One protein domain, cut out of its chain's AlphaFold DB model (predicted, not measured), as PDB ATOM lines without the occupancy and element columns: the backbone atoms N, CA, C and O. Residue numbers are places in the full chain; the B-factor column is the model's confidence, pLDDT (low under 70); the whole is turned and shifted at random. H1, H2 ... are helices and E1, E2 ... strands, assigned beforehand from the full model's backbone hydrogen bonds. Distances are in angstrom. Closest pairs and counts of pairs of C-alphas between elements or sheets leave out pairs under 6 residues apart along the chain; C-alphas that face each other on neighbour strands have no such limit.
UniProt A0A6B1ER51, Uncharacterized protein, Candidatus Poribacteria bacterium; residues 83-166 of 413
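What this domain is: This is residues 83 to 166 of the 413 residues of an uncharacterized protein of Candidatus Poribacteria bacterium (UniProt A0A6B1ER51). Three long helices, H3, H4 and H5, stand in a row with H4 in the middle, each crossing the next at a slant. Short H2 folds back on H3, and short strand E1 packs on H4. The 84 printed residues hold five named helices and one named strand, in the order H1 H2 H3 H4 E1 H5: mostly helix, compact, radius of gyration 12.6 A, spans 35 by 27 by 23 A.

How they stand to each other: H4, residues 120 to 134, is the hub. H3, residues 101 to 115, touches it in a hairpin, closest C-alphas Ala 112 and Tyr 126, 4.9 A. H5, residues 149 to 163, touches H4 at a steep tilt of 47 degrees, opposite ways, closest C-alphas Tyr 125 and Tyr 155, 6.0 A. H2, residues 91 to 97, touches H3 residues 103 to 108 alone, closest C-alphas Ala 93 and Ala 104, 4.5 A. H1, residues 83 to 89, is close but not clearly touching H3. E1, residues 145 to 148, pairs with no named strand. In each helix every O i to N i+4 pair is within hydrogen-bond range.

Where its parts are: H3 spans 20.6 A, H4 and H5 each 20.8 A. H1 begins at C-alpha 83 (19.194, -11.898, -17.473); H5 ends at C-alpha 163 (25.863, -4.422, -5.692).

The domain as a whole: The printed part has no cut and no long link; pLDDT is under 70 at residues 83 to 84, 135 and 137 to 145.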
ATOM      1  N   SER A  83      19.448 -12.578 -16.204       54.22
ATOM      2  CA  SER A  83      19.194 -11.898 -17.473       54.22
ATOM      3  C   SER A  83      17.939 -12.367 -18.223       54.22
ATOM      4  O   SER A  83      17.252 -11.532 -18.809       54.22
ATOM      5  N   MET A  84      17.571 -13.655 -18.188       54.88
ATOM      6  CA  MET A  84      16.347 -14.130 -18.859       54.88
ATOM      7  C   MET A  84      15.066 -13.730 -18.117       54.88
ATOM      8  O   MET A  84      14.033 -13.538 -18.756       54.88
ATOM      9  N   GLY A  85      15.114 -13.604 -16.787       70.94
ATOM     10  CA  GLY A  85      13.966 -13.143 -15.998       70.94
ATOM     11  C   GLY A  85      13.634 -11.683 -16.296       70.94
ATOM     12  O   GLY A  85      12.486 -11.350 -16.574       70.94
ATOM     13  N   LEU A  86      14.668 -10.841 -16.342       70.25
ATOM     14  CA  LEU A  86      14.552  -9.416 -16.647       70.25
ATOM     15  C   LEU A  86      14.117  -9.143 -18.091       70.25
ATOM     16  O   LEU A  86      13.221  -8.332 -18.312       70.25
ATOM     17  N   ALA A  87      14.677  -9.853 -19.073       70.62
ATOM     18  CA  ALA A  87      14.254  -9.705 -20.467       70.62
ATOM     19  C   ALA A  87      12.769 -10.057 -20.668       70.62
ATOM     20  O   ALA A  87      12.069  -9.385 -21.425       70.62
ATOM     21  N   ASN A  88      12.273 -11.076 -19.957       79.75
ATOM     22  CA  ASN A  88      10.856 -11.437 -19.986       79.75
ATOM     23  C   ASN A  88       9.980 -10.394 -19.284       79.75
ATOM     24  O   ASN A  88       8.889 -10.109 -19.773       79.75
ATOM     25  N   ALA A  89      10.453  -9.802 -18.182       82.31
ATOM     26  CA  ALA A  89       9.727  -8.740 -17.486       82.31
ATOM     27  C   ALA A  89       9.473  -7.538 -18.413       82.31
ATOM     28  O   ALA A  89       8.355  -7.038 -18.475       82.31
ATOM     29  N   PHE A  90      10.468  -7.147 -19.218       84.56
ATOM     30  CA  PHE A  90      10.364  -6.020 -20.155       84.56
ATOM     31  C   PHE A  90       9.767  -6.366 -21.530       84.56
ATOM     32  O   PHE A  90       9.632  -5.487 -22.384       84.56
ATOM     33  N   GLN A  91       9.375  -7.620 -21.771       83.75
ATOM     34  CA  GLN A  91       8.898  -8.063 -23.086       83.75
ATOM     35  C   GLN A  91       7.620  -7.336 -23.540       83.75
ATOM     36  O   GLN A  91       7.450  -7.066 -24.730       83.75
ATOM     37  N   SER A  92       6.729  -7.001 -22.603       83.06
ATOM     38  CA  SER A  92       5.496  -6.257 -22.887       83.06
ATOM     39  C   SER A  92       5.789  -4.839 -23.384       83.06
ATOM     40  O   SER A  92       5.233  -4.420 -24.397       83.06
ATOM     41  N   ALA A  93       6.712  -4.132 -22.731       83.88
ATOM     42  CA  ALA A  93       7.157  -2.811 -23.159       83.88
ATOM     43  C   ALA A  93       7.893  -2.856 -24.507       83.88
ATOM     44  O   ALA A  93       7.654  -2.018 -25.371       83.88
ATOM     45  N   LEU A  94       8.723  -3.879 -24.736       81.81
ATOM     46  CA  LEU A  94       9.405  -4.085 -26.017       81.81
ATOM     47  C   LEU A  94       8.439  -4.254 -27.194       81.81
ATOM     48  O   LEU A  94       8.687  -3.714 -28.268       81.81
ATOM     49  N   TYR A  95       7.345  -4.998 -27.005       85.81
ATOM     50  CA  TYR A  95       6.331  -5.176 -28.048       85.81
ATOM     51  C   TYR A  95       5.627  -3.858 -28.390       85.81
ATOM     52  O   TYR A  95       5.309  -3.593 -29.550       85.81
ATOM     53  N   LEU A  96       5.408  -3.022 -27.375       85.19
ATOM     54  CA  LEU A  96       4.783  -1.719 -27.544       85.19
ATOM     55  C   LEU A  96       5.728  -0.703 -28.180       85.19
ATOM     56  O   LEU A  96       5.255   0.140 -28.922       85.19
ATOM     57  N   TRP A  97       7.044  -0.805 -27.989       84.00
ATOM     58  CA  TRP A  97       7.986   0.232 -28.423       84.00
ATOM     59  C   TRP A  97       7.897   0.611 -29.910       84.00
ATOM     60  O   TRP A  97       8.025   1.782 -30.261       84.00
ATOM     61  N   GLU A  98       7.650  -0.361 -30.793       79.56
ATOM     62  CA  GLU A  98       7.514  -0.106 -32.235       79.56
ATOM     63  C   GLU A  98       6.156   0.505 -32.624       79.56
ATOM     64  O   GLU A  98       6.036   1.105 -33.692       79.56
ATOM     65  N   THR A  99       5.127   0.338 -31.790       87.06
ATOM     66  CA  THR A  99       3.732   0.688 -32.116       87.06
ATOM     67  C   THR A  99       3.207   1.885 -31.329       87.06
ATOM     68  O   THR A  99       2.469   2.697 -31.882       87.06
ATOM     69  N   ASP A 100       3.614   2.007 -30.071       88.06
ATOM     70  CA  ASP A 100       3.243   3.044 -29.118       88.06
ATOM     71  C   ASP A 100       4.402   3.262 -28.114       88.06
ATOM     72  O   ASP A 100       4.456   2.626 -27.055       88.06
ATOM     73  N   PRO A 101       5.384   4.117 -28.456       82.25
ATOM     74  CA  PRO A 101       6.563   4.340 -27.623       82.25
ATOM     75  C   PRO A 101       6.247   5.064 -26.306       82.25
ATOM     76  O   PRO A 101       6.972   4.876 -25.329       82.25
ATOM     77  N   GLU A 102       5.175   5.863 -26.252       83.56
ATOM     78  CA  GLU A 102       4.745   6.540 -25.021       83.56
ATOM     79  C   GLU A 102       4.204   5.516 -24.021       83.56
ATOM     80  O   GLU A 102       4.702   5.431 -22.896       83.56
ATOM     81  N   LEU A 103       3.277   4.655 -24.457       87.38
ATOM     82  CA  LEU A 103       2.749   3.581 -23.616       87.38
ATOM     83  C   LEU A 103       3.827   2.555 -23.247       87.38
ATOM     84  O   LEU A 103       3.828   2.013 -22.142       87.38
ATOM     85  N   ALA A 104       4.765   2.281 -24.155       84.88
ATOM     86  CA  ALA A 104       5.913   1.436 -23.856       84.88
ATOM     87  C   ALA A 104       6.777   2.030 -22.736       84.88
ATOM     88  O   ALA A 104       7.168   1.299 -21.828       84.88
ATOM     89  N   SER A 105       7.040   3.340 -22.766       82.38
ATOM     90  CA  SER A 105       7.788   4.039 -21.716       82.38
ATOM     91  C   SER A 105       7.055   4.011 -20.370       82.38
ATOM     92  O   SER A 105       7.668   3.675 -19.355       82.38
ATOM     93  N   GLU A 106       5.741   4.253 -20.359       87.75
ATOM     94  CA  GLU A 106       4.908   4.115 -19.155       87.75
ATOM     95  C   GLU A 106       4.980   2.685 -18.596       87.75
ATOM     96  O   GLU A 106       5.238   2.479 -17.410       87.75
ATOM     97  N   LYS A 107       4.871   1.671 -19.462       89.75
ATOM     98  CA  LYS A 107       4.992   0.261 -19.064       89.75
ATOM     99  C   LYS A 107       6.370  -0.079 -18.507       89.75
ATOM    100  O   LYS A 107       6.446  -0.836 -17.543       89.75
ATOM    101  N   LEU A 108       7.453   0.464 -19.070       88.69
ATOM    102  CA  LEU A 108       8.797   0.312 -18.495       88.69
ATOM    103  C   LEU A 108       8.867   0.885 -17.084       88.69
ATOM    104  O   LEU A 108       9.509   0.285 -16.225       88.69
ATOM    105  N   HIS A 109       8.229   2.032 -16.854       87.19
ATOM    106  CA  HIS A 109       8.191   2.666 -15.546       87.19
ATOM    107  C   HIS A 109       7.429   1.813 -14.525       87.19
ATOM    108  O   HIS A 109       7.970   1.545 -13.455       87.19
ATOM    109  N   ASP A 110       6.244   1.312 -14.886       90.50
ATOM    110  CA  ASP A 110       5.454   0.404 -14.041       90.50
ATOM    111  C   ASP A 110       6.269  -0.836 -13.636       90.50
ATOM    112  O   ASP A 110       6.359  -1.175 -12.455       90.50
ATOM    113  N   ILE A 111       6.909  -1.492 -14.615       89.69
ATOM    114  CA  ILE A 111       7.722  -2.696 -14.390       89.69
ATOM    115  C   ILE A 111       8.924  -2.373 -13.497       89.69
ATOM    116  O   ILE A 111       9.243  -3.136 -12.590       89.69
ATOM    117  N   ALA A 112       9.598  -1.248 -13.737       90.12
ATOM    118  CA  ALA A 112      10.738  -0.835 -12.930       90.12
ATOM    119  C   ALA A 112      10.341  -0.532 -11.478       90.12
ATOM    120  O   ALA A 112      11.073  -0.912 -10.565       90.12
ATOM    121  N   ALA A 113       9.187   0.105 -11.259       91.12
ATOM    122  CA  ALA A 113       8.656   0.388  -9.928       91.12
ATOM    123  C   ALA A 113       8.261  -0.895  -9.180       91.12
ATOM    124  O   ALA A 113       8.551  -1.022  -7.991       91.12
ATOM    125  N   GLU A 114       7.654  -1.859  -9.880       92.12
ATOM    126  CA  GLU A 114       7.334  -3.179  -9.324       92.12
ATOM    127  C   GLU A 114       8.608  -3.945  -8.938       92.12
ATOM    128  O   GLU A 114       8.720  -4.439  -7.819       92.12
ATOM    129  N   LEU A 115       9.606  -3.992  -9.829       88.50
ATOM    130  CA  LEU A 115      10.890  -4.649  -9.559       88.50
ATOM    131  C   LEU A 115      11.702  -3.944  -8.464       88.50
ATOM    132  O   LEU A 115      12.492  -4.587  -7.773       88.50
ATOM    133  N   GLY A 116      11.531  -2.630  -8.321       89.94
ATOM    134  CA  GLY A 116      12.184  -1.821  -7.300       89.94
ATOM    135  C   GLY A 116      11.583  -1.956  -5.901       89.94
ATOM    136  O   GLY A 116      12.203  -1.483  -4.953       89.94
ATOM    137  N   ASP A 117      10.403  -2.577  -5.762       93.00
ATOM    138  CA  ASP A 117       9.681  -2.770  -4.491       93.00
ATOM    139  C   ASP A 117       9.561  -1.475  -3.654       93.00
ATOM    140  O   ASP A 117       9.720  -1.449  -2.434       93.00
ATOM    141  N   GLY A 118       9.341  -0.346  -4.339       87.75
ATOM    142  CA  GLY A 118       9.234   0.980  -3.724       87.75
ATOM    143  C   GLY A 118      10.560   1.640  -3.321       87.75
ATOM    144  O   GLY A 118      10.542   2.793  -2.882       87.75
ATOM    145  N   ASP A 119      11.711   0.980  -3.495       93.75
ATOM    146  CA  ASP A 119      13.018   1.619  -3.336       93.75
ATOM    147  C   ASP A 119      13.346   2.466  -4.584       93.75
ATOM    148  O   ASP A 119      13.383   1.943  -5.707       93.75
ATOM    149  N   PRO A 120      13.604   3.777  -4.430       91.44
ATOM    150  CA  PRO A 120      13.819   4.667  -5.566       91.44
ATOM    151  C   PRO A 120      15.105   4.358  -6.344       91.44
ATOM    152  O   PRO A 120      15.130   4.551  -7.557       91.44
ATOM    153  N   LYS A 121      16.161   3.851  -5.691       91.00
ATOM    154  CA  LYS A 121      17.424   3.513  -6.360       91.00
ATOM    155  C   LYS A 121      17.292   2.236  -7.176       91.00
ATOM    156  O   LYS A 121      17.768   2.190  -8.308       91.00
ATOM    157  N   TRP A 122      16.636   1.215  -6.625       90.38
ATOM    158  CA  TRP A 122      16.341  -0.005  -7.382       90.38
ATOM    159  C   TRP A 122      15.381   0.269  -8.538       90.38
ATOM    160  O   TRP A 122      15.600  -0.232  -9.639       90.38
ATOM    161  N   THR A 123      14.375   1.118  -8.320       91.12
ATOM    162  CA  THR A 123      13.455   1.558  -9.377       91.12
ATOM    163  C   THR A 123      14.210   2.252 -10.513       91.12
ATOM    164  O   THR A 123      14.051   1.880 -11.673       91.12
ATOM    165  N   GLU A 124      15.088   3.215 -10.203       91.56
ATOM    166  CA  GLU A 124      15.905   3.893 -11.218       91.56
ATOM    167  C   GLU A 124      16.851   2.914 -11.933       91.56
ATOM    168  O   GLU A 124      16.962   2.940 -13.158       91.56
ATOM    169  N   TYR A 125      17.476   1.992 -11.197       90.38
ATOM    170  CA  TYR A 125      18.339   0.962 -11.773       90.38
ATOM    171  C   TYR A 125      17.595   0.092 -12.801       90.38
ATOM    172  O   TYR A 125      18.072  -0.080 -13.926       90.38
ATOM    173  N   TYR A 126      16.411  -0.424 -12.453       88.38
ATOM    174  CA  TYR A 126      15.609  -1.234 -13.372       88.38
ATOM    175  C   TYR A 126      15.038  -0.418 -14.527       88.38
ATOM    176  O   TYR A 126      14.930  -0.935 -15.638       88.38
ATOM    177  N   HIS A 127      14.738   0.857 -14.304       89.50
ATOM    178  CA  HIS A 127      14.303   1.760 -15.360       89.50
ATOM    179  C   HIS A 127      15.401   1.959 -16.414       89.50
ATOM    180  O   HIS A 127      15.156   1.758 -17.606       89.50
ATOM    181  N   LEU A 128      16.635   2.249 -15.986       89.25
ATOM    182  CA  LEU A 128      17.793   2.353 -16.880       89.25
ATOM    183  C   LEU A 128      18.062   1.021 -17.592       89.25
ATOM    184  O   LEU A 128      18.328   0.991 -18.792       89.25
ATOM    185  N   LEU A 129      17.925  -0.108 -16.898       85.19
ATOM    186  CA  LEU A 129      18.062  -1.415 -17.532       85.19
ATOM    187  C   LEU A 129      16.980  -1.653 -18.602       85.19
ATOM    188  O   LEU A 129      17.295  -2.126 -19.693       85.19
ATOM    189  N   GLY A 130      15.733  -1.257 -18.345       83.38
ATOM    190  CA  GLY A 130      14.652  -1.279 -19.330       83.38
ATOM    191  C   GLY A 130      14.962  -0.408 -20.551       83.38
ATOM    192  O   GLY A 130      14.881  -0.880 -21.684       83.38
ATOM    193  N   HIS A 131      15.428   0.825 -20.335       83.12
ATOM    194  CA  HIS A 131      15.876   1.723 -21.407       83.12
ATOM    195  C   HIS A 131      16.998   1.111 -22.238       83.12
ATOM    196  O   HIS A 131      16.992   1.244 -23.462       83.12
ATOM    197  N   SER A 132      17.926   0.404 -21.592       81.38
ATOM    198  CA  SER A 132      19.033  -0.254 -22.277       81.38
ATOM    199  C   SER A 132      18.531  -1.300 -23.274       81.38
ATOM    200  O   SER A 132      18.999  -1.384 -24.403       81.38
ATOM    201  N   ILE A 133      17.503  -2.053 -22.905       76.00
ATOM    202  CA  ILE A 133      16.939  -3.113 -23.740       76.00
ATOM    203  C   ILE A 133      16.156  -2.525 -24.927       76.00
ATOM    204  O   ILE A 133      16.090  -3.120 -26.005       76.00
ATOM    205  N   VAL A 134      15.578  -1.341 -24.735       73.75
ATOM    206  CA  VAL A 134      14.567  -0.763 -25.618       73.75
ATOM    207  C   VAL A 134      15.136   0.290 -26.580       73.75
ATOM    208  O   VAL A 134      14.680   0.391 -27.718       73.75
ATOM    209  N   SER A 135      16.190   1.015 -26.193       68.25
ATOM    210  CA  SER A 135      16.796   2.117 -26.972       68.25
ATOM    211  C   SER A 135      17.666   1.644 -28.144       68.25
ATOM    212  O   SER A 135      18.678   2.251 -28.495       68.25
ATOM    213  N   ARG A 136      17.292   0.528 -28.767       70.62
ATOM    214  CA  ARG A 136      18.076  -0.129 -29.804       70.62
ATOM    215  C   ARG A 136      18.130   0.721 -31.083       70.62
ATOM    216  O   ARG A 136      17.087   0.964 -31.694       70.62
ATOM    217  N   PRO A 137      19.328   1.107 -31.560       67.75
ATOM    218  CA  PRO A 137      19.459   1.830 -32.817       67.75
ATOM    219  C   PRO A 137      18.965   0.989 -34.007       67.75
ATOM    220  O   PRO A 137      19.189  -0.231 -34.034       67.75
ATOM    221  N   PRO A 138      18.369   1.606 -35.044       61.66
ATOM    222  CA  PRO A 138      18.022   0.907 -36.277       61.66
ATOM    223  C   PRO A 138      19.248   0.203 -36.879       61.66
ATOM    224  O   PRO A 138      20.251   0.837 -37.196       61.66
ATOM    225  N   GLY A 139      19.173  -1.122 -37.040       66.75
ATOM    226  CA  GLY A 139      20.260  -1.934 -37.604       66.75
ATOM    227  C   GLY A 139      21.302  -2.452 -36.602       66.75
ATOM    228  O   GLY A 139      22.164  -3.233 -37.002       66.75
ATOM    229  N   ALA A 140      21.212  -2.102 -35.314       66.62
ATOM    230  CA  ALA A 140      22.044  -2.710 -34.273       66.62
ATOM    231  C   ALA A 140      21.757  -4.223 -34.132       66.62
ATOM    232  O   ALA A 140      20.631  -4.652 -34.402       66.62
ATOM    233  N   PRO A 141      22.721  -5.064 -33.710       66.38
ATOM    234  CA  PRO A 141      22.486  -6.488 -33.452       66.38
ATOM    235  C   PRO A 141      21.324  -6.715 -32.470       66.38
ATOM    236  O   PRO A 141      21.060  -5.893 -31.598       66.38
ATOM    237  N   LYS A 142      20.607  -7.839 -32.620       62.03
ATOM    238  CA  LYS A 142      19.400  -8.169 -31.827       62.03
ATOM    239  C   LYS A 142      19.643  -8.365 -30.328       62.03
ATOM    240  O   LYS A 142      18.673  -8.403 -29.585       62.03
ATOM    241  N   ASN A 143      20.902  -8.461 -29.907       57.47
ATOM    242  CA  ASN A 143      21.273  -8.902 -28.565       57.47
ATOM    243  C   ASN A 143      22.054  -7.845 -27.766       57.47
ATOM    244  O   ASN A 143      22.626  -8.208 -26.749       57.47
ATOM    245  N   GLY A 144      22.117  -6.593 -28.231       57.44
ATOM    246  CA  GLY A 144      22.821  -5.522 -27.520       57.44
ATOM    247  C   GLY A 144      21.844  -4.609 -26.789       57.44
ATOM    248  O   GLY A 144      20.870  -4.155 -27.393       57.44
ATOM    249  N   ALA A 145      22.120  -4.334 -25.518       67.81
ATOM    250  CA  ALA A 145      21.470  -3.259 -24.786       67.81
ATOM    251  C   ALA A 145      22.215  -1.940 -25.053       67.81
ATOM    252  O   ALA A 145      23.435  -1.943 -25.160       67.81
ATOM    253  N   TYR A 146      21.517  -0.816 -25.196       75.44
ATOM    254  CA  TYR A 146      22.087   0.492 -25.505       75.44
ATOM    255  C   TYR A 146      21.540   1.552 -24.555       75.44
ATOM    256  O   TYR A 146      20.339   1.786 -24.532       75.44
ATOM    257  N   LEU A 147      22.407   2.230 -23.810       81.56
ATOM    258  CA  LEU A 147      22.029   3.399 -23.013       81.56
ATOM    259  C   LEU A 147      22.597   4.669 -23.602       81.56
ATOM    260  O   LEU A 147      23.629   4.633 -24.265       81.56
ATOM    261  N   THR A 148      21.966   5.807 -23.329       82.62
ATOM    262  CA  THR A 148      22.659   7.076 -23.552       82.62
ATOM    263  C   THR A 148      23.933   7.135 -22.708       82.62
ATOM    264  O   THR A 148      24.085   6.383 -21.743       82.62
ATOM    265  N   LEU A 149      24.883   7.998 -23.061       81.62
ATOM    266  CA  LEU A 149      26.110   8.135 -22.273       81.62
ATOM    267  C   LEU A 149      25.794   8.537 -20.814       81.62
ATOM    268  O   LEU A 149      26.422   8.043 -19.876       81.62
ATOM    269  N   GLU A 150      24.788   9.397 -20.633       85.19
ATOM    270  CA  GLU A 150      24.265   9.865 -19.349       85.19
ATOM    271  C   GLU A 150      23.631   8.718 -18.560       85.19
ATOM    272  O   GLU A 150      23.932   8.523 -17.379       85.19
ATOM    273  N   ASP A 151      22.774   7.938 -19.217       88.44
ATOM    274  CA  ASP A 151      22.093   6.793 -18.614       88.44
ATOM    275  C   ASP A 151      23.071   5.677 -18.265       88.44
ATOM    276  O   ASP A 151      22.959   5.082 -17.198       88.44
ATOM    277  N   ALA A 152      24.071   5.428 -19.113       88.25
ATOM    278  CA  ALA A 152      25.128   4.467 -18.842       88.25
ATOM    279  C   ALA A 152      25.915   4.875 -17.592       88.25
ATOM    280  O   ALA A 152      26.104   4.063 -16.689       88.25
ATOM    281  N   ALA A 153      26.328   6.143 -17.485       88.94
ATOM    282  CA  ALA A 153      27.041   6.614 -16.302       88.94
ATOM    283  C   ALA A 153      26.192   6.484 -15.027       88.94
ATOM    284  O   ALA A 153      26.700   6.008 -14.012       88.94
ATOM    285  N   ARG A 154      24.901   6.847 -15.083       90.81
ATOM    286  CA  ARG A 154      23.962   6.671 -13.960       90.81
ATOM    287  C   ARG A 154      23.782   5.203 -13.586       90.81
ATOM    288  O   ARG A 154      23.886   4.859 -12.411       90.81
ATOM    289  N   TYR A 155      23.598   4.336 -14.578       91.69
ATOM    290  CA  TYR A 155      23.413   2.899 -14.393       91.69
ATOM    291  C   TYR A 155      24.595   2.279 -13.654       91.69
ATOM    292  O   TYR A 155      24.400   1.580 -12.664       91.69
ATOM    293  N   TYR A 156      25.826   2.562 -14.085       89.81
ATOM    294  CA  TYR A 156      27.005   1.990 -13.444       89.81
ATOM    295  C   TYR A 156      27.273   2.570 -12.046       89.81
ATOM    296  O   TYR A 156      27.754   1.836 -11.184       89.81
ATOM    297  N   VAL A 157      26.929   3.839 -11.789       90.12
ATOM    298  CA  VAL A 157      26.975   4.412 -10.431       90.12
ATOM    299  C   VAL A 157      25.990   3.689  -9.511       90.12
ATOM    300  O   VAL A 157      26.389   3.222  -8.449       90.12
ATOM    301  N   LEU A 158      24.736   3.511  -9.941       92.69
ATOM    302  CA  LEU A 158      23.738   2.758  -9.173       92.69
ATOM    303  C   LEU A 158      24.151   1.296  -8.983       92.69
ATOM    304  O   LEU A 158      24.002   0.751  -7.894       92.69
ATOM    305  N   LYS A 159      24.730   0.667 -10.011       91.00
ATOM    306  CA  LYS A 159      25.248  -0.703  -9.938       91.00
ATOM    307  C   LYS A 159      26.342  -0.837  -8.866       91.00
ATOM    308  O   LYS A 159      26.299  -1.794  -8.095       91.00
ATOM    309  N   ASP A 160      27.285   0.109  -8.787       93.06
ATOM    310  CA  ASP A 160      28.327   0.128  -7.743       93.06
ATOM    311  C   ASP A 160      27.727   0.337  -6.348       93.06
ATOM    312  O   ASP A 160      28.064  -0.387  -5.417       93.06
ATOM    313  N   GLU A 161      26.787   1.274  -6.203       92.88
ATOM    314  CA  GLU A 161      26.139   1.551  -4.916       92.88
ATOM    315  C   GLU A 161      25.309   0.373  -4.387       92.88
ATOM    316  O   GLU A 161      25.301   0.125  -3.181       92.88
ATOM    317  N   LEU A 162      24.595  -0.330  -5.270       91.62
ATOM    318  CA  LEU A 162      23.657  -1.390  -4.892       91.62
ATOM    319  C   LEU A 162      24.335  -2.751  -4.726       91.62
ATOM    320  O   LEU A 162      23.964  -3.520  -3.840       91.62
ATOM    321  N   MET A 163      25.296  -3.071  -5.591       92.75
ATOM    322  CA  MET A 163      25.863  -4.422  -5.692       92.75
ATOM    323  C   MET A 163      27.392  -4.446  -5.618       92.75
ATOM    324  O   MET A 163      27.977  -5.519  -5.470       92.75
ATOM    325  N   GLY A 164      28.045  -3.285  -5.702       92.50
ATOM    326  CA  GLY A 164      29.474  -3.189  -5.966       92.50
ATOM    327  C   GLY A 164      29.811  -3.602  -7.399       92.50
ATOM    328  O   GLY A 164      29.178  -4.471  -8.002       92.50
ATOM    329  N   ILE A 165      30.842  -2.987  -7.966       91.94
ATOM    330  CA  ILE A 165      31.359  -3.365  -9.288       91.94
ATOM    331  C   ILE A 165      32.858  -3.657  -9.250       91.94
ATOM    332  O   ILE A 165      33.576  -3.297  -8.311       91.94
ATOM    333  N   SER A 166      33.337  -4.330 -10.297       91.88
ATOM    334  CA  SER A 166      34.756  -4.621 -10.482       91.88
ATOM    335  C   SER A 166      35.574  -3.334 -10.665       91.88
ATOM    336  O   SER A 166      35.058  -2.289 -11.058       91.88
TER     337      SER A 166